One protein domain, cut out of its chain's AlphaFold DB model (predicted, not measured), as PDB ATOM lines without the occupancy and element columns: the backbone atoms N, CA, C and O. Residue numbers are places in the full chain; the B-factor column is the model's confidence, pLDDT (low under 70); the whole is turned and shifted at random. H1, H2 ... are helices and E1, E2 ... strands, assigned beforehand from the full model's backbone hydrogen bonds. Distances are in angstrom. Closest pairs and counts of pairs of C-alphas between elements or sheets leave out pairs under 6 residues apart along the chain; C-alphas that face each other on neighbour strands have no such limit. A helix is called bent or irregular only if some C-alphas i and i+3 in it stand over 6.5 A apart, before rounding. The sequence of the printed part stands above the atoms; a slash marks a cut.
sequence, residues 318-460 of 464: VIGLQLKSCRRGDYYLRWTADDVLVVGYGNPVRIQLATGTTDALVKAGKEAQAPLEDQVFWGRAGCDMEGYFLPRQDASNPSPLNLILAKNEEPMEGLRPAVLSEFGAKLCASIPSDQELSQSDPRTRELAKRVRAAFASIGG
ATOM      1  N   VAL A 318      72.535  58.092 181.587       96.19
ATOM      2  CA  VAL A 318      72.022  59.147 182.476       96.19
ATOM      3  C   VAL A 318      70.763  59.793 181.909       96.19
ATOM      4  O   VAL A 318      69.828  60.074 182.654       96.19
ATOM      5  N   ILE A 319      70.718  60.000 180.590       97.81
ATOM      6  CA  ILE A 319      69.570  60.578 179.881       97.81
ATOM      7  C   ILE A 319      69.094  59.597 178.817       97.81
ATOM      8  O   ILE A 319      69.910  58.983 178.128       97.81
ATOM      9  N   GLY A 320      67.778  59.469 178.665       97.81
ATOM     10  CA  GLY A 320      67.146  58.691 177.607       97.81
ATOM     11  C   GLY A 320      66.145  59.507 176.811       97.81
ATOM     12  O   GLY A 320      65.420  60.330 177.367       97.81
ATOM     13  N   LEU A 321      66.073  59.225 175.515       98.19
ATOM     14  CA  LEU A 321      65.033  59.709 174.621       98.19
ATOM     15  C   LEU A 321      64.438  58.522 173.865       98.19
ATOM     16  O   LEU A 321      65.148  57.787 173.176       98.19
ATOM     17  N   GLN A 322      63.133  58.345 174.002       97.38
ATOM     18  CA  GLN A 322      62.335  57.402 173.237       97.38
ATOM     19  C   GLN A 322      61.421  58.187 172.306       97.38
ATOM     20  O   GLN A 322      60.587  58.954 172.766       97.38
ATOM     21  N   LEU A 323      61.548  57.962 171.006       96.62
ATOM     22  CA  LEU A 323      60.597  58.447 170.012       96.62
ATOM     23  C   LEU A 323      59.952  57.221 169.387       96.62
ATOM     24  O   LEU A 323      60.652  56.403 168.804       96.62
ATOM     25  N   LYS A 324      58.644  57.057 169.537       94.94
ATOM     26  CA  LYS A 324      57.878  56.044 168.808       94.94
ATOM     27  C   LYS A 324      57.003  56.746 167.805       94.94
ATOM     28  O   LYS A 324      56.330  57.707 168.175       94.94
ATOM     29  N   SER A 325      57.017  56.294 166.559       93.62
ATOM     30  CA  SER A 325      56.155  56.896 165.556       93.62
ATOM     31  C   SER A 325      55.729  55.931 164.464       93.62
ATOM     32  O   SER A 325      56.548  55.388 163.722       93.62
ATOM     33  N   CYS A 326      54.413  55.831 164.270       92.50
ATOM     34  CA  CYS A 326      53.835  55.141 163.116       92.50
ATOM     35  C   CYS A 326      54.034  55.909 161.796       92.50
ATOM     36  O   CYS A 326      53.655  55.408 160.740       92.50
ATOM     37  N   ARG A 327      54.609  57.114 161.841       92.50
ATOM     38  CA  ARG A 327      54.897  57.970 160.683       92.50
ATOM     39  C   ARG A 327      56.384  57.973 160.336       92.50
ATOM     40  O   ARG A 327      56.753  57.914 159.161       92.50
ATOM     41  N   ARG A 328      57.240  58.016 161.366       93.50
ATOM     42  CA  ARG A 328      58.688  58.273 161.243       93.50
ATOM     43  C   ARG A 328      59.596  57.158 161.775       93.50
ATOM     44  O   ARG A 328      60.813  57.269 161.616       93.50
ATOM     45  N   GLY A 329      59.033  56.093 162.343       93.69
ATOM     46  CA  GLY A 329      59.776  54.981 162.934       93.69
ATOM     47  C   GLY A 329      60.113  55.205 164.407       93.69
ATOM     48  O   GLY A 329      59.746  56.223 164.999       93.69
ATOM     49  N   ASP A 330      60.820  54.238 164.985       94.50
ATOM     50  CA  ASP A 330      61.146  54.219 166.408       94.50
ATOM     51  C   ASP A 330      62.631  54.510 166.646       94.50
ATOM     52  O   ASP A 330      63.504  53.917 166.013       94.50
ATOM     53  N   TYR A 331      62.923  55.360 167.628       96.06
ATOM     54  CA  TYR A 331      64.273  55.748 168.016       96.06
ATOM     55  C   TYR A 331      64.450  55.636 169.527       96.06
ATOM     56  O   TYR A 331      63.626  56.098 170.316       96.06
ATOM     57  N   TYR A 332      65.572  55.041 169.919       96.81
ATOM     58  CA  TYR A 332      65.961  54.840 171.308       96.81
ATOM     59  C   TYR A 332      67.371  55.383 171.477       96.81
ATOM     60  O   TYR A 332      68.332  54.762 171.024       96.81
ATOM     61  N   LEU A 333      67.489  56.554 172.096       98.19
ATOM     62  CA  LEU A 333      68.754  57.256 172.278       98.19
ATOM     63  C   LEU A 333      69.084  57.364 173.761       98.19
ATOM     64  O   LEU A 333      68.190  57.540 174.592       98.19
ATOM     65  N   ARG A 334      70.366  57.230 174.101       98.06
ATOM     66  CA  ARG A 334      70.855  57.334 175.480       98.06
ATOM     67  C   ARG A 334      72.165  58.093 175.520       98.06
ATOM     68  O   ARG A 334      73.066  57.774 174.755       98.06
ATOM     69  N   TRP A 335      72.285  59.028 176.451       98.31
ATOM     70  CA  TRP A 335      73.534  59.724 176.735       98.31
ATOM     71  C   TRP A 335      74.110  59.162 178.026       98.31
ATOM     72  O   TRP A 335      73.408  59.053 179.039       98.31
ATOM     73  N   THR A 336      75.368  58.747 177.963       98.00
ATOM     74  CA  THR A 336      76.089  58.152 179.092       98.00
ATOM     75  C   THR A 336      76.978  59.179 179.779       98.00
ATOM     76  O   THR A 336      77.393  60.144 179.147       98.00
ATOM     77  N   ALA A 337      77.296  58.961 181.056       97.38
ATOM     78  CA  ALA A 337      78.153  59.860 181.838       97.38
ATOM     79  C   ALA A 337      79.547  60.078 181.214       97.38
ATOM     80  O   ALA A 337      80.175  61.098 181.467       97.38
ATOM     81  N   ASP A 338      79.993  59.148 180.369       97.56
ATOM     82  CA  ASP A 338      81.290  59.174 179.689       97.56
ATOM     83  C   ASP A 338      81.220  59.845 178.295       97.56
ATOM     84  O   ASP A 338      82.054  59.595 177.424       97.56
ATOM     85  N   ASP A 339      80.193  60.670 178.052       98.06
ATOM     86  CA  ASP A 339      79.957  61.380 176.789       98.06
ATOM     87  C   ASP A 339      79.832  60.463 175.568       98.06
ATOM     88  O   ASP A 339      80.309  60.766 174.479       98.06
ATOM     89  N   VAL A 340      79.141  59.336 175.723       97.81
ATOM     90  CA  VAL A 340      78.776  58.467 174.594       97.81
ATOM     91  C   VAL A 340      77.279  58.548 174.335       97.81
ATOM     92  O   VAL A 340      76.478  58.282 175.239       97.81
ATOM     93  N   LEU A 341      76.912  58.852 173.087       98.00
ATOM     94  CA  LEU A 341      75.566  58.665 172.555       98.00
ATOM     95  C   LEU A 341      75.402  57.217 172.099       98.00
ATOM     96  O   LEU A 341      76.152  56.713 171.263       98.00
ATOM     97  N   VAL A 342      74.390  56.552 172.638       97.44
ATOM     98  CA  VAL A 342      74.055  55.169 172.325       97.44
ATOM     99  C   VAL A 342      72.724  55.119 171.582       97.44
ATOM    100  O   VAL A 342      71.720  55.621 172.085       97.44
ATOM    101  N   VAL A 343      72.719  54.505 170.397       96.50
ATOM    102  CA  VAL A 343      71.584  54.502 169.459       96.50
ATOM    103  C   VAL A 343      71.086  53.077 169.230       96.50
ATOM    104  O   VAL A 343      71.843  52.206 168.798       96.50
ATOM    105  N   GLY A 344      69.801  52.847 169.498       94.06
ATOM    106  CA  GLY A 344      69.143  51.546 169.362       94.06
ATOM    107  C   GLY A 344      69.235  50.678 170.621       94.06
ATOM    108  O   GLY A 344      69.546  51.159 171.714       94.06
ATOM    109  N   TYR A 345      68.931  49.389 170.475       90.69
ATOM    110  CA  TYR A 345      68.956  48.365 171.527       90.69
ATOM    111  C   TYR A 345      69.401  47.004 170.951       90.69
ATOM    112  O   TYR A 345      69.629  46.886 169.748       90.69
ATOM    113  N   GLY A 346      69.578  45.981 171.795       90.56
ATOM    114  CA  GLY A 346      70.198  44.704 171.419       90.56
ATOM    115  C   GLY A 346      71.700  44.851 171.189       90.56
ATOM    116  O   GLY A 346      72.476  44.731 172.134       90.56
ATOM    117  N   ASN A 347      72.093  45.186 169.958       94.19
ATOM    118  CA  ASN A 347      73.417  45.723 169.657       94.19
ATOM    119  C   ASN A 347      73.271  47.187 169.255       94.19
ATOM    120  O   ASN A 347      72.833  47.467 168.142       94.19
ATOM    121  N   PRO A 348      73.558  48.143 170.136       93.94
ATOM    122  CA  PRO A 348      73.415  49.553 169.820       93.94
ATOM    123  C   PRO A 348      74.708  50.126 169.219       93.94
ATOM    124  O   PRO A 348      75.806  49.664 169.530       93.94
ATOM    125  N   VAL A 349      74.594  51.179 168.403       94.94
ATOM    126  CA  VAL A 349      75.777  51.964 167.999       94.94
ATOM    127  C   VAL A 349      76.197  52.861 169.147       94.94
ATOM    128  O   VAL A 349      75.354  53.389 169.871       94.94
ATOM    129  N   ARG A 350      77.507  53.043 169.294       95.31
ATOM    130  CA  ARG A 350      78.125  53.948 170.261       95.31
ATOM    131  C   ARG A 350      78.872  55.035 169.505       95.31
ATOM    132  O   ARG A 350      79.709  54.726 168.663       95.31
ATOM    133  N   ILE A 351      78.553  56.285 169.806       96.19
ATOM    134  CA  ILE A 351      79.127  57.466 169.168       96.19
ATOM    135  C   ILE A 351      79.753  58.316 170.268       96.19
ATOM    136  O   ILE A 351      79.058  58.730 171.196       96.19
ATOM    137  N   GLN A 352      81.059  58.552 170.178       96.44
ATOM    138  CA  GLN A 352      81.750  59.436 171.110       96.44
ATOM    139  C   GLN A 352      81.319  60.886 170.861       96.44
ATOM    140  O   GLN A 352      81.339  61.353 169.724       96.44
ATOM    141  N   LEU A 353      80.945  61.586 171.925       96.94
ATOM    142  CA  LEU A 353      80.603  63.004 171.919       96.94
ATOM    143  C   LEU A 353      81.781  63.837 172.437       96.94
ATOM    144  O   LEU A 353      82.739  63.313 173.016       96.94
ATOM    145  N   ALA A 354      81.685  65.154 172.252       96.69
ATOM    146  CA  ALA A 354      82.608  66.102 172.862       96.69
ATOM    147  C   ALA A 354      82.502  66.065 174.397       96.69
ATOM    148  O   ALA A 354      81.407  65.949 174.952       96.69
ATOM    149  N   THR A 355      83.637  66.215 175.079       98.00
ATOM    150  CA  THR A 355      83.703  66.224 176.546       98.00
ATOM    151  C   THR A 355      82.791  67.290 177.162       98.00
ATOM    152  O   THR A 355      82.822  68.452 176.756       98.00
ATOM    153  N   GLY A 356      82.013  66.900 178.171       98.06
ATOM    154  CA  GLY A 356      81.071  67.747 178.905       98.06
ATOM    155  C   GLY A 356      79.690  67.870 178.257       98.06
ATOM    156  O   GLY A 356      78.837  68.592 178.782       98.06
ATOM    157  N   THR A 357      79.434  67.179 177.140       98.38
ATOM    158  CA  THR A 357      78.133  67.231 176.452       98.38
ATOM    159  C   THR A 357      77.010  66.725 177.354       98.38
ATOM    160  O   THR A 357      75.971  67.374 177.491       98.38
ATOM    161  N   THR A 358      77.212  65.581 178.001       98.38
ATOM    162  CA  THR A 358      76.189  64.937 178.830       98.38
ATOM    163  C   THR A 358      75.912  65.742 180.089       98.38
ATOM    164  O   THR A 358      74.750  65.941 180.429       98.38
ATOM    165  N   ASP A 359      76.941  66.295 180.731       98.06
ATOM    166  CA  ASP A 359      76.774  67.173 181.894       98.06
ATOM    167  C   ASP A 359      75.948  68.422 181.555       98.06
ATOM    168  O   ASP A 359      75.038  68.802 182.301       98.06
ATOM    169  N   ALA A 360      76.205  69.031 180.392       98.31
ATOM    170  CA  ALA A 360      75.422  70.163 179.905       98.31
ATOM    171  C   ALA A 360      73.948  69.782 179.664       98.31
ATOM    172  O   ALA A 360      73.045  70.545 180.022       98.31
ATOM    173  N   LEU A 361      73.691  68.591 179.113       98.31
ATOM    174  CA  LEU A 361      72.336  68.071 178.919       98.31
ATOM    175  C   LEU A 361      71.646  67.732 180.244       98.31
ATOM    176  O   LEU A 361      70.464  68.027 180.394       98.31
ATOM    177  N   VAL A 362      72.354  67.171 181.229       97.38
ATOM    178  CA  VAL A 362      71.796  66.880 182.561       97.38
ATOM    179  C   VAL A 362      71.368  68.172 183.244       97.38
ATOM    180  O   VAL A 362      70.272  68.239 183.803       97.38
ATOM    181  N   LYS A 363      72.200  69.218 183.168       96.69
ATOM    182  CA  LYS A 363      71.854  70.545 183.684       96.69
ATOM    183  C   LYS A 363      70.603  71.098 182.997       96.69
ATOM    184  O   LYS A 363      69.654  71.461 183.687       96.69
ATOM    185  N   ALA A 364      70.566  71.080 181.665       97.19
ATOM    186  CA  ALA A 364      69.411  71.549 180.900       97.19
ATOM    187  C   ALA A 364      68.134  70.742 181.197       97.19
ATOM    188  O   ALA A 364      67.053  71.311 181.311       97.19
ATOM    189  N   GLY A 365      68.249  69.424 181.373       96.12
ATOM    190  CA  GLY A 365      67.130  68.557 181.732       96.12
ATOM    191  C   GLY A 365      66.584  68.853 183.129       96.12
ATOM    192  O   GLY A 365      65.374  68.814 183.329       96.12
ATOM    193  N   LYS A 366      67.444  69.194 184.098       94.19
ATOM    194  CA  LYS A 366      67.002  69.657 185.424       94.19
ATOM    195  C   LYS A 366      66.312  71.016 185.341       94.19
ATOM    196  O   LYS A 366      65.269  71.183 185.961       94.19
ATOM    197  N   GLU A 367      66.846  71.963 184.575       94.44
ATOM    198  CA  GLU A 367      66.213  73.274 184.348       94.44
ATOM    199  C   GLU A 367      64.823  73.119 183.708       94.44
ATOM    200  O   GLU A 367      63.870  73.750 184.159       94.44
ATOM    201  N   ALA A 368      64.683  72.207 182.740       94.94
ATOM    202  CA  ALA A 368      63.412  71.914 182.079       94.94
ATOM    203  C   ALA A 368      62.374  71.245 182.997       94.94
ATOM    204  O   ALA A 368      61.184  71.377 182.739       94.94
ATOM    205  N   GLN A 369      62.794  70.548 184.063       94.06
ATOM    206  CA  GLN A 369      61.883  69.920 185.033       94.06
ATOM    207  C   GLN A 369      61.205  70.928 185.965       94.06
ATOM    208  O   GLN A 369      60.037  70.751 186.290       94.06
ATOM    209  N   ALA A 370      61.919  71.975 186.396       90.38
ATOM    210  CA  ALA A 370      61.419  72.925 187.394       90.38
ATOM    211  C   ALA A 370      60.026  73.520 187.072       90.38
ATOM    212  O   ALA A 370      59.184  73.537 187.966       90.38
ATOM    213  N   PRO A 371      59.740  73.974 185.836       93.50
ATOM    214  CA  PRO A 371      58.435  74.542 185.488       93.50
ATOM    215  C   PRO A 371      57.349  73.504 185.160       93.50
ATOM    216  O   PRO A 371      56.222  73.902 184.879       93.50
ATOM    217  N   LEU A 372      57.661  72.202 185.139       92.38
ATOM    218  CA  LEU A 372      56.683  71.141 184.844       92.38
ATOM    219  C   LEU A 372      55.961  70.627 186.098       92.38
ATOM    220  O   LEU A 372      54.972  69.905 185.969       92.38
ATOM    221  N   GLU A 373      56.439  71.006 187.288       87.50
ATOM    222  CA  GLU A 373      55.905  70.563 188.581       87.50
ATOM    223  C   GLU A 373      55.769  69.024 188.634       87.50
ATOM    224  O   GLU A 373      56.723  68.305 188.332       87.50
ATOM    225  N   ASP A 374      54.588  68.513 188.993       86.88
ATOM    226  CA  ASP A 374      54.282  67.079 189.053       86.88
ATOM    227  C   ASP A 374      53.717  66.521 187.732       86.88
ATOM    228  O   ASP A 374      53.376  65.335 187.644       86.88
ATOM    229  N   GLN A 375      53.584  67.347 186.687       92.56
ATOM    230  CA  GLN A 375      53.035  66.894 185.416       92.56
ATOM    231  C   GLN A 375      54.067  66.066 184.642       92.56
ATOM    232  O   GLN A 375      55.165  66.518 184.330       92.56
ATOM    233  N   VAL A 376      53.681  64.839 184.288       93.06
ATOM    234  CA  VAL A 376      54.551  63.873 183.588       93.06
ATOM    235  C   VAL A 376      53.970  63.360 182.271       93.06
ATOM    236  O   VAL A 376      54.615  62.572 181.583       93.06
ATOM    237  N   PHE A 377      52.749  63.774 181.919       95.69
ATOM    238  CA  PHE A 377      52.054  63.322 180.718       95.69
ATOM    239  C   PHE A 377      51.326  64.469 180.008       95.69
ATOM    240  O   PHE A 377      50.618  65.256 180.647       95.69
ATOM    241  N   TRP A 378      51.445  64.508 178.677       95.25
ATOM    242  CA  TRP A 378      50.730  65.429 177.791       95.25
ATOM    243  C   TRP A 378      50.125  64.689 176.592       95.25
ATOM    244  O   TRP A 378      50.735  63.786 176.016       95.25
ATOM    245  N   GLY A 379      48.929  65.116 176.183       93.69
ATOM    246  CA  GLY A 379      48.262  64.638 174.973       93.69
ATOM    247  C   GLY A 379      47.322  63.452 175.180       93.69
ATOM    248  O   GLY A 379      46.596  63.378 176.172       93.69
ATOM    249  N   ARG A 380      47.265  62.553 174.192       88.06
ATOM    250  CA  ARG A 380      46.358  61.393 174.157       88.06
ATOM    251  C   ARG A 380      47.113  60.154 173.710       88.06
ATOM    252  O   ARG A 380      47.931  60.218 172.799       88.06
ATOM    253  N   ALA A 381      46.805  59.015 174.325       83.81
ATOM    254  CA  ALA A 381      47.420  57.749 173.953       83.81
ATOM    255  C   ALA A 381      47.206  57.452 172.457       83.81
ATOM    256  O   ALA A 381      46.076  57.451 171.965       83.81
ATOM    257  N   GLY A 382      48.300  57.176 171.754       85.00
ATOM    258  CA  GLY A 382      48.327  56.882 170.327       85.00
ATOM    259  C   GLY A 382      49.629  56.187 169.938       85.00
ATOM    260  O   GLY A 382      50.370  55.732 170.808       85.00
ATOM    261  N   CYS A 383      49.882  56.053 168.634       86.56
ATOM    262  CA  CYS A 383      51.108  55.405 168.152       86.56
ATOM    263  C   CYS A 383      52.334  56.332 168.191       86.56
ATOM    264  O   CYS A 383      53.466  55.857 168.249       86.56
ATOM    265  N   ASP A 384      52.103  57.642 168.176       92.56
ATOM    266  CA  ASP A 384      53.152  58.650 168.207       92.56
ATOM    267  C   ASP A 384      53.417  59.082 169.650       92.56
ATOM    268  O   ASP A 384      52.500  59.516 170.353       92.56
ATOM    269  N   MET A 385      54.662  58.939 170.103       95.38
ATOM    270  CA  MET A 385      55.047  59.180 171.491       95.38
ATOM    271  C   MET A 385      56.487  59.682 171.623       95.38
ATOM    272  O   MET A 385      57.407  59.111 171.040       95.38
ATOM    273  N   GLU A 386      56.681  60.686 172.473       96.12
ATOM    274  CA  GLU A 386      57.981  61.146 172.968       96.12
ATOM    275  C   GLU A 386      58.098  60.772 174.448       96.12
ATOM    276  O   GLU A 386      57.195  61.050 175.232       96.12
ATOM    277  N   GLY A 387      59.196  60.134 174.835       96.75
ATOM    278  CA  GLY A 387      59.509  59.772 176.214       96.75
ATOM    279  C   GLY A 387      60.889  60.289 176.595       96.75
ATOM    280  O   GLY A 387      61.883  59.881 175.992       96.75
ATOM    281  N   TYR A 388      60.961  61.160 177.595       97.44
ATOM    282  CA  TYR A 388      62.216  61.676 178.139       97.44
ATOM    283  C   TYR A 388      62.497  61.029 179.488       97.44
ATOM    284  O   TYR A 388      61.689  61.125 180.410       97.44
ATOM    285  N   PHE A 389      63.671  60.419 179.614       97.00
ATOM    286  CA  PHE A 389      64.139  59.779 180.838       97.00
ATOM    287  C   PHE A 389      65.260  60.625 181.422       97.00
ATOM    288  O   PHE A 389      66.325  60.742 180.813       97.00
ATOM    289  N   LEU A 390      65.011  61.243 182.575       95.62
ATOM    290  CA  LEU A 390      65.897  62.244 183.166       95.62
ATOM    291  C   LEU A 390      66.231  61.913 184.623       95.62
ATOM    292  O   LEU A 390      65.377  61.397 185.346       95.62
ATOM    293  N   PRO A 391      67.431  62.269 185.111       92.19
ATOM    294  CA  PRO A 391      67.700  62.277 186.542       92.19
ATOM    295  C   PRO A 391      66.753  63.255 187.243       92.19
ATOM    296  O   PRO A 391      66.559  64.377 186.765       92.19
ATOM    297  N   ARG A 392      66.189  62.851 188.385       88.06
ATOM    298  CA  ARG A 392      65.365  63.741 189.214       88.06
ATOM    299  C   ARG A 392      66.210  64.859 189.824       88.06
ATOM    300  O   ARG A 392      67.400  64.684 190.096       88.06
ATOM    301  N   GLN A 393      65.585  66.014 190.055       82.44
ATOM    302  CA  GLN A 393      66.194  67.074 190.864       82.44
ATOM    303  C   GLN A 393      66.381  66.635 192.321       82.44
ATOM    304  O   GLN A 393      67.414  66.919 192.923       82.44
ATOM    305  N   ASP A 394      65.396  65.917 192.865       81.81
ATOM    306  CA  ASP A 394      65.459  65.346 194.204       81.81
ATOM    307  C   ASP A 394      66.306  64.067 194.216       81.81
ATOM    308  O   ASP A 394      65.910  63.029 193.684       81.81
ATOM    309  N   ALA A 395      67.471  64.148 194.859       77.31
ATOM    310  CA  ALA A 395      68.393  63.029 195.012       77.31
ATOM    311  C   ALA A 395      67.860  61.911 195.931       77.31
ATOM    312  O   ALA A 395      68.441  60.827 195.953       77.31
ATOM    313  N   SER A 396      66.774  62.146 196.684       81.12
ATOM    314  CA  SER A 396      66.176  61.138 197.567       81.12
ATOM    315  C   SER A 396      65.492  59.997 196.798       81.12
ATOM    316  O   SER A 396      65.381  58.884 197.315       81.12
ATOM    317  N   ASN A 397      65.092  60.243 195.543       80.06
ATOM    318  CA  ASN A 397      64.527  59.238 194.653       80.06
ATOM    319  C   ASN A 397      65.474  58.972 193.469       80.06
ATOM    320  O   ASN A 397      65.487  59.745 192.510       80.06
ATOM    321  N   PRO A 398      66.229  57.858 193.485       77.94
ATOM    322  CA  PRO A 398      67.192  57.545 192.432       77.94
ATOM    323  C   PRO A 398      66.534  57.079 191.123       77.94
ATOM    324  O   PRO A 398      67.232  56.877 190.131       77.94
ATOM    325  N   SER A 399      65.210  56.880 191.095       83.62
ATOM    326  CA  SER A 399      64.514  56.448 189.883       83.62
ATOM    327  C   SER A 399      64.422  57.598 188.874       83.62
ATOM    328  O   SER A 399      64.038  58.709 189.256       83.62
ATOM    329  N   PRO A 400      64.697  57.349 187.582       87.75
ATOM    330  CA  PRO A 400      64.584  58.375 186.555       87.75
ATOM    331  C   PRO A 400      63.150  58.916 186.483       87.75
ATOM    332  O   PRO A 400      62.171  58.174 186.607       87.75
ATOM    333  N   LEU A 401      63.022  60.225 186.278       92.50
ATOM    334  CA  LEU A 401      61.772  60.852 185.877       92.50
ATOM    335  C   LEU A 401      61.483  60.473 184.424       92.50
ATOM    336  O   LEU A 401      62.369  60.579 183.579       92.50
ATOM    337  N   ASN A 402      60.251  60.050 184.148       95.06
ATOM    338  CA  ASN A 402      59.782  59.753 182.799       95.06
ATOM    339  C   ASN A 402      58.701  60.764 182.410       95.06
ATOM    340  O   ASN A 402      57.636  60.777 183.025       95.06
ATOM    341  N   LEU A 403      58.995  61.603 181.420       96.00
ATOM    342  CA  LEU A 403      58.081  62.600 180.867       96.00
ATOM    343  C   LEU A 403      57.584  62.114 179.509       96.00
ATOM    344  O   LEU A 403      58.398  61.822 178.635       96.00
ATOM    345  N   ILE A 404      56.267  62.034 179.328       96.31
ATOM    346  CA  ILE A 404      55.655  61.399 178.160       96.31
ATOM    347  C   ILE A 404      54.743  62.380 177.427       96.31
ATOM    348  O   ILE A 404      53.827  62.952 178.011       96.31
ATOM    349  N   LEU A 405      54.934  62.508 176.121       95.62
ATOM    350  CA  LEU A 405      54.007  63.177 175.220       95.62
ATOM    351  C   LEU A 405      53.465  62.139 174.252       95.62
ATOM    352  O   LEU A 405      54.238  61.346 173.719       95.62
ATOM    353  N   ALA A 406      52.160  62.131 174.013       93.50
ATOM    354  CA  ALA A 406      51.553  61.194 173.076       93.50
ATOM    355  C   ALA A 406      50.486  61.864 172.210       93.50
ATOM    356  O   ALA A 406      49.743  62.738 172.665       93.50
ATOM    357  N   LYS A 407      50.394  61.417 170.957       89.06
ATOM    358  CA  LYS A 407      49.433  61.898 169.967       89.06
ATOM    359  C   LYS A 407      48.780  60.719 169.246       89.06
ATOM    360  O   LYS A 407      49.431  59.724 168.921       89.06
ATOM    361  N   ASN A 408      47.481  60.835 168.990       85.25
ATOM    362  CA  ASN A 408      46.717  59.890 168.181       85.25
ATOM    363  C   ASN A 408      46.718  60.315 166.693       85.25
ATOM    364  O   ASN A 408      47.681  60.899 166.193       85.25
ATOM    365  N   GLU A 409      45.678  59.961 165.944       81.69
ATOM    366  CA  GLU A 409      45.526  60.341 164.539       81.69
ATOM    367  C   GLU A 409      45.413  61.856 164.327       81.69
ATOM    368  O   GLU A 409      45.888  62.353 163.306       81.69
ATOM    369  N   GLU A 410      44.845  62.583 165.293       81.38
ATOM    370  CA  GLU A 410      44.568  64.015 165.192       81.38
ATOM    371  C   GLU A 410      45.839  64.852 165.446       81.38
ATOM    372  O   GLU A 410      46.552  64.621 166.429       81.38
ATOM    373  N   PRO A 411      46.153  65.847 164.594       77.12
ATOM    374  CA  PRO A 411      47.142  66.874 164.913       77.12
ATOM    375  C   PRO A 411      46.823  67.565 166.243       77.12
ATOM    376  O   PRO A 411      45.665  67.863 166.530       77.12
ATOM    377  N   MET A 412      47.853  67.852 167.040       82.00
ATOM    378  CA  MET A 412      47.705  68.577 168.301       82.00
ATOM    379  C   MET A 412      48.738  69.696 168.370       82.00
ATOM    380  O   MET A 412      49.926  69.453 168.578       82.00
ATOM    381  N   GLU A 413      48.275  70.926 168.158       81.88
ATOM    382  CA  GLU A 413      49.103  72.116 168.317       81.88
ATOM    383  C   GLU A 413      49.443  72.323 169.798       81.88
ATOM    384  O   GLU A 413      48.613  72.081 170.674       81.88
ATOM    385  N   GLY A 414      50.680  72.731 170.087       83.38
ATOM    386  CA  GLY A 414      51.120  72.983 171.460       83.38
ATOM    387  C   GLY A 414      51.206  71.735 172.346       83.38
ATOM    388  O   GLY A 414      51.237  71.874 173.566       83.38
ATOM    389  N   LEU A 415      51.261  70.525 171.765       91.25
ATOM    390  CA  LEU A 415      51.415  69.284 172.535       91.25
ATOM    391  C   LEU A 415      52.686  69.304 173.397       91.25
ATOM    392  O   LEU A 415      52.657  68.834 174.534       91.25
ATOM    393  N   ARG A 416      53.795  69.837 172.863       93.75
ATOM    394  CA  ARG A 416      55.066  69.931 173.583       93.75
ATOM    395  C   ARG A 416      55.175  71.250 174.358       93.75
ATOM    396  O   ARG A 416      55.214  72.306 173.724       93.75
ATOM    397  N   PRO A 417      55.298  71.215 175.703       94.56
ATOM    398  CA  PRO A 417      55.635  72.399 176.490       94.56
ATOM    399  C   PRO A 417      56.910  73.074 175.972       94.56
ATOM    400  O   PRO A 417      57.866  72.386 175.611       94.56
ATOM    401  N   ALA A 418      56.961  74.409 175.990       94.38
ATOM    402  CA  ALA A 418      58.093  75.180 175.456       94.38
ATOM    403  C   ALA A 418      59.452  74.725 176.026       94.38
ATOM    404  O   ALA A 418      60.405  74.518 175.282       94.38
ATOM    405  N   VAL A 419      59.502  74.444 177.328       95.25
ATOM    406  CA  VAL A 419      60.708  73.975 178.033       95.25
ATOM    407  C   VAL A 419      61.194  72.606 177.542       95.25
ATOM    408  O   VAL A 419      62.397  72.356 177.475       95.25
ATOM    409  N   LEU A 420      60.274  71.726 177.132       95.88
ATOM    410  CA  LEU A 420      60.611  70.437 176.523       95.88
ATOM    411  C   LEU A 420      60.975  70.590 175.044       95.88
ATOM    412  O   LEU A 420      61.799  69.823 174.551       95.88
ATOM    413  N   SER A 421      60.432  71.591 174.344       95.31
ATOM    414  CA  SER A 421      60.888  71.961 172.996       95.31
ATOM    415  C   SER A 421      62.335  72.443 173.007       95.31
ATOM    416  O   SER A 421      63.139  71.954 172.214       95.31
ATOM    417  N   GLU A 422      62.697  73.318 173.943       96.06
ATOM    418  CA  GLU A 422      64.074  73.787 174.123       96.06
ATOM    419  C   GLU A 422      65.021  72.641 174.501       96.06
ATOM    420  O   GLU A 422      66.100  72.492 173.920       96.06
ATOM    421  N   PHE A 423      64.615  71.785 175.442       97.25
ATOM    422  CA  PHE A 423      65.420  70.631 175.830       97.25
ATOM    423  C   PHE A 423      65.576  69.616 174.686       97.25
ATOM    424  O   PHE A 423      66.686  69.154 174.415       97.25
ATOM    425  N   GLY A 424      64.497  69.318 173.957       96.69
ATOM    426  CA  GLY A 424      64.527  68.482 172.756       96.69
ATOM    427  C   GLY A 424      65.456  69.041 171.674       96.69
ATOM    428  O   GLY A 424      66.217  68.281 171.074       96.69
ATOM    429  N   ALA A 425      65.474  70.363 171.475       96.62
ATOM    430  CA  ALA A 425      66.412  71.016 170.563       96.62
ATOM    431  C   ALA A 425      67.872  70.803 171.000       96.62
ATOM    432  O   ALA A 425      68.716  70.463 170.172       96.62
ATOM    433  N   LYS A 426      68.178  70.910 172.302       97.75
ATOM    434  CA  LYS A 426      69.523  70.623 172.837       97.75
ATOM    435  C   LYS A 426      69.935  69.162 172.641       97.75
ATOM    436  O   LYS A 426      71.066  68.907 172.230       97.75
ATOM    437  N   LEU A 427      69.027  68.209 172.865       97.62
ATOM    438  CA  LEU A 427      69.285  66.795 172.567       97.62
ATOM    439  C   LEU A 427      69.600  66.600 171.078       97.62
ATOM    440  O   LEU A 427      70.615  65.995 170.746       97.62
ATOM    441  N   CYS A 428      68.795  67.175 170.182       96.12
ATOM    442  CA  CYS A 428      69.024  67.118 168.735       96.12
ATOM    443  C   CYS A 428      70.336  67.775 168.287       96.12
ATOM    444  O   CYS A 428      70.949  67.292 167.338       96.12
ATOM    445  N   ALA A 429      70.765  68.867 168.924       95.81
ATOM    446  CA  ALA A 429      72.056  69.503 168.649       95.81
ATOM    447  C   ALA A 429      73.250  68.650 169.080       95.81
ATOM    448  O   ALA A 429      74.315  68.758 168.487       95.81
ATOM    449  N   SER A 430      73.080  67.813 170.106       96.88
ATOM    450  CA  SER A 430      74.146  66.930 170.586       96.88
ATOM    451  C   SER A 430      74.382  65.704 169.697       96.88
ATOM    452  O   SER A 430      75.374  65.006 169.882       96.88
ATOM    453  N   ILE A 431      73.478  65.418 168.751       96.38
ATOM    454  CA  ILE A 431      73.655  64.333 167.781       96.38
ATOM    455  C   ILE A 431      74.654  64.813 166.719       96.38
ATOM    456  O   ILE A 431      74.366  65.823 166.066       96.38
ATOM    457  N   PRO A 432      75.785  64.108 166.508       93.94
ATOM    458  CA  PRO A 432      76.761  64.495 165.492       93.94
ATOM    459  C   PRO A 432      76.155  64.578 164.092       93.94
ATOM    460  O   PRO A 432      75.146  63.936 163.784       93.94
ATOM    461  N   SER A 433      76.775  65.388 163.239       88.50
ATOM    462  CA  SER A 433      76.334  65.564 161.861       88.50
ATOM    463  C   SER A 433      76.541  64.291 161.037       88.50
ATOM    464  O   SER A 433      77.393  63.458 161.339       88.50
ATOM    465  N   ASP A 434      75.813  64.159 159.928       83.25
ATOM    466  CA  ASP A 434      75.939  62.988 159.050       83.25
ATOM    467  C   ASP A 434      77.343  62.852 158.426       83.25
ATOM    468  O   ASP A 434      77.730  61.762 158.015       83.25
ATOM    469  N   GLN A 435      78.137  63.929 158.385       82.00
ATOM    470  CA  GLN A 435      79.541  63.877 157.958       82.00
ATOM    471  C   GLN A 435      80.446  63.192 158.992       82.00
ATOM    472  O   GLN A 435      81.462  62.605 158.626       82.00
ATOM    473  N   GLU A 436      80.082  63.263 160.272       81.75
ATOM    474  CA  GLU A 436      80.826  62.674 161.391       81.75
ATOM    475  C   GLU A 436      80.373  61.240 161.691       81.75
ATOM    476  O   GLU A 436      81.090  60.470 162.331       81.75
ATOM    477  N   LEU A 437      79.178  60.868 161.228       87.50
ATOM    478  CA  LEU A 437      78.598  59.548 161.427       87.50
ATOM    479  C   LEU A 437      78.969  58.577 160.303       87.50
ATOM    480  O   LEU A 437      79.112  58.933 159.133       87.50
ATOM    481  N   SER A 438      79.070  57.295 160.658       78.00
ATOM    482  CA  SER A 438      79.280  56.238 159.673       78.00
ATOM    483  C   SER A 438      78.079  56.137 158.732       78.00
ATOM    484  O   SER A 438      76.953  55.887 159.159       78.00
ATOM    485  N   GLN A 439      78.335  56.268 157.431       78.19
ATOM    486  CA  GLN A 439      77.323  56.080 156.387       78.19
ATOM    487  C   GLN A 439      77.050  54.596 156.082       78.19
ATOM    488  O   GLN A 439      76.015  54.250 155.500       78.19
ATOM    489  N   SER A 440      77.971  53.708 156.479       80.12
ATOM    490  CA  SER A 440      77.838  52.261 156.285       80.12
ATOM    491  C   SER A 440      76.948  51.594 157.331       80.12
ATOM    492  O   SER A 440      76.406  50.528 157.052       80.12
ATOM    493  N   ASP A 441      76.781  52.197 158.511       86.75
ATOM    494  CA  ASP A 441      75.879  51.675 159.538       86.75
ATOM    495  C   ASP A 441      74.460  52.252 159.355       86.75
ATOM    496  O   ASP A 441      74.271  53.471 159.456       86.75
ATOM    497  N   PRO A 442      73.436  51.417 159.091       87.06
ATOM    498  CA  PRO A 442      72.070  51.897 158.873       87.06
ATOM    499  C   PRO A 442      71.500  52.654 160.085       87.06
ATOM    500  O   PRO A 442      70.716  53.590 159.912       87.06
ATOM    501  N   ARG A 443      71.961  52.330 161.300       90.19
ATOM    502  CA  ARG A 443      71.485  52.949 162.548       90.19
ATOM    503  C   ARG A 443      71.883  54.420 162.658       90.19
ATOM    504  O   ARG A 443      71.183  55.186 163.315       90.19
ATOM    505  N   THR A 444      72.981  54.831 162.020       91.62
ATOM    506  CA  THR A 444      73.495  56.210 162.090       91.62
ATOM    507  C   THR A 444      73.253  57.035 160.836       91.62
ATOM    508  O   THR A 444      73.388  58.254 160.886       91.62
ATOM    509  N   ARG A 445      72.840  56.411 159.728       89.81
ATOM    510  CA  ARG A 445      72.517  57.119 158.484       89.81
ATOM    511  C   ARG A 445      71.412  58.156 158.706       89.81
ATOM    512  O   ARG A 445      70.320  57.802 159.164       89.81
ATOM    513  N   GLU A 446      71.685  59.412 158.357       89.38
ATOM    514  CA  GLU A 446      70.743  60.540 158.460       89.38
ATOM    515  C   GLU A 446      70.110  60.661 159.863       89.38
ATOM    516  O   GLU A 446      68.954  61.074 160.000       89.38
ATOM    517  N   LEU A 447      70.810  60.224 160.920       93.31
ATOM    518  CA  LEU A 447      70.223  60.035 162.251       93.31
ATOM    519  C   LEU A 447      69.638  61.341 162.791       93.31
ATOM    520  O   LEU A 447      68.481  61.375 163.211       93.31
ATOM    521  N   ALA A 448      70.409  62.428 162.739       91.88
ATOM    522  CA  ALA A 448      69.973  63.723 163.251       91.88
ATOM    523  C   ALA A 448      68.729  64.235 162.503       91.88
ATOM    524  O   ALA A 448      67.786  64.747 163.112       91.88
ATOM    525  N   LYS A 449      68.690  64.062 161.178       92.25
ATOM    526  CA  LYS A 449      67.543  64.434 160.341       92.25
ATOM    527  C   LYS A 449      66.305  63.598 160.671       92.25
ATOM    528  O   LYS A 449      65.224  64.160 160.842       92.25
ATOM    529  N   ARG A 450      66.462  62.278 160.798       93.75
ATOM    530  CA  ARG A 450      65.379  61.344 161.142       93.75
ATOM    531  C   ARG A 450      64.778  61.633 162.517       93.75
ATOM    532  O   ARG A 450      63.557  61.716 162.642       93.75
ATOM    533  N   VAL A 451      65.619  61.880 163.520       95.06
ATOM    534  CA  VAL A 451      65.185  62.235 164.881       95.06
ATOM    535  C   VAL A 451      64.417  63.561 164.896       95.06
ATOM    536  O   VAL A 451      63.338  63.635 165.483       95.06
ATOM    537  N   ARG A 452      64.900  64.599 164.196       94.25
ATOM    538  CA  ARG A 452      64.173  65.880 164.077       94.25
ATOM    539  C   ARG A 452      62.819  65.720 163.383       94.25
ATOM    540  O   ARG A 452      61.843  66.329 163.815       94.25
ATOM    541  N   ALA A 453      62.743  64.893 162.340       92.88
ATOM    542  CA  ALA A 453      61.484  64.598 161.660       92.88
ATOM    543  C   ALA A 453      60.489  63.865 162.578       92.88
ATOM    544  O   ALA A 453      59.299  64.176 162.555       92.88
ATOM    545  N   ALA A 454      60.966  62.938 163.416       94.06
ATOM    546  CA  ALA A 454      60.137  62.265 164.414       94.06
ATOM    547  C   ALA A 454      59.575  63.253 165.451       94.06
ATOM    548  O   ALA A 454      58.364  63.271 165.658       94.06
ATOM    549  N   PHE A 455      60.403  64.145 166.007       94.12
ATOM    550  CA  PHE A 455      59.917  65.233 166.868       94.12
ATOM    551  C   PHE A 455      58.839  66.081 166.181       94.12
ATOM    552  O   PHE A 455      57.782  66.320 166.761       94.12
ATOM    553  N   ALA A 456      59.089  66.509 164.938       91.75
ATOM    554  CA  ALA A 456      58.151  67.332 164.177       91.75
ATOM    555  C   ALA A 456      56.779  66.663 164.003       91.75
ATOM    556  O   ALA A 456      55.754  67.328 164.125       91.75
ATOM    557  N   SER A 457      56.767  65.351 163.765       89.06
ATOM    558  CA  SER A 457      55.543  64.580 163.534       89.06
ATOM    559  C   SER A 457      54.713  64.360 164.811       89.06
ATOM    560  O   SER A 457      53.474  64.370 164.762       89.06
ATOM    561  N   ILE A 458      55.384  64.212 165.961       90.38
ATOM    562  CA  ILE A 458      54.740  63.925 167.248       90.38
ATOM    563  C   ILE A 458      54.297  65.226 167.940       90.38
ATOM    564  O   ILE A 458      53.106  65.537 167.943       90.38
ATOM    565  N   GLY A 459      55.235  65.986 168.514       85.56
ATOM    566  CA  GLY A 459      54.968  67.188 169.316       85.56
ATOM    567  C   GLY A 459      55.210  68.527 168.613       85.56
ATOM    568  O   GLY A 459      55.090  69.570 169.254       85.56
ATOM    569  N   GLY A 460      55.568  68.519 167.326       88.50
ATOM    570  CA  GLY A 460      55.939  69.714 166.558       88.50
ATOM    571  C   GLY A 460      57.456  69.920 166.466       88.50
ATOM    572  O   GLY A 460      58.232  69.179 167.078       88.50
TER     573      GLY A 460
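AT A GLANCE: This is residues 318 to 460 of the 464 residues of an uncharacterized protein of Planctomycetes bacterium Poly30 (UniProt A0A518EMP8). One seven-stranded, twisted sheet forms a wall, with three helices in a layer over one of its faces and the other face bare. H1, H2 and H3 cross the strands side by side, H2 in the middle, with neighbours running opposite ways. The printed part has 143 residues, with three named helices and seven named strands in the order E1 E2 E3 E4 H1 E5 E6 E7 H2 H3. The mixed sheet runs E4 E3 E2 E1 E6 E7 E5, and the class is mixed, helices and strands. The whole is compact, with a radius of gyration of the C-alphas of 14.8 A and spans of 40 by 38 by 25 A.

IN THESE COORDINATES: Across the sheet come E4, residues 349 to 352, 10.1 A; E3, 340 to 343, 9.7 A; E2, 331 to 336, 16.4 A; E1, 318 to 324, 19.9 A; E6, 384 to 390, 20.0 A; E7, 401 to 407, 20.2 A; and E5, 377 to 379, 7.0 A. The helices are H1, residues 357 to 372, 23.4 A; H2, 418 to 429, 16.5 A; and H3, 447 to 458, 16.7 A. E1 begins at C-alpha 318 (72.022, 59.147, 182.476), and H3 ends at C-alpha 458 (54.740, 63.925, 167.248). H1 is only just irregular: C-alphas 368 and 371 are 6.6 A apart.

HOW THE PARTS SIT: The sheet is twisted, with C-alphas up to 4.4 A off its best plane. E1 to E4 form a meander, each strand the antiparallel neighbour of the one before; N 321 and O 333 of E1 and E2 are 2.9 A apart. E1 is antiparallel to E6, with N 322 and O 387 at 2.8 A. E6 and E7 are a hairpin, with N 388 and O 403 at 2.8 A. E5, an edge strand, is parallel to E7, with N 378 and O 404 at 2.9 A. H1, H2 and H3 are on the same face, in two layers with the sheet, at heights over the sheet of 9.5, 10.7 and 9.1 A. H1 and H2 touch, closest at the C-alphas of Ala 368 and Val 419, 5.3 A, at a shallow tilt of 12 degrees, opposite ways. H2, with residue 428 alone, and H3 only just touch, with 3 pairs of C-alphas within 8 A, the closest those of Cys 428 and Ala 448, 6.5 A. H1 and H3 are apart. Every O i to N i+4 pair is within hydrogen-bond range in H2 and H3, and 10 of 12 in H1.

THE WHOLE: The two C-alphas farthest apart are those of Ser 396 and Ser 440, 43.8 A. The printed part has no cut. The link from H2 to H3, residues 430 to 446, is long. The mean pLDDT of the printed part is 92.3, and no printed residue is under 70.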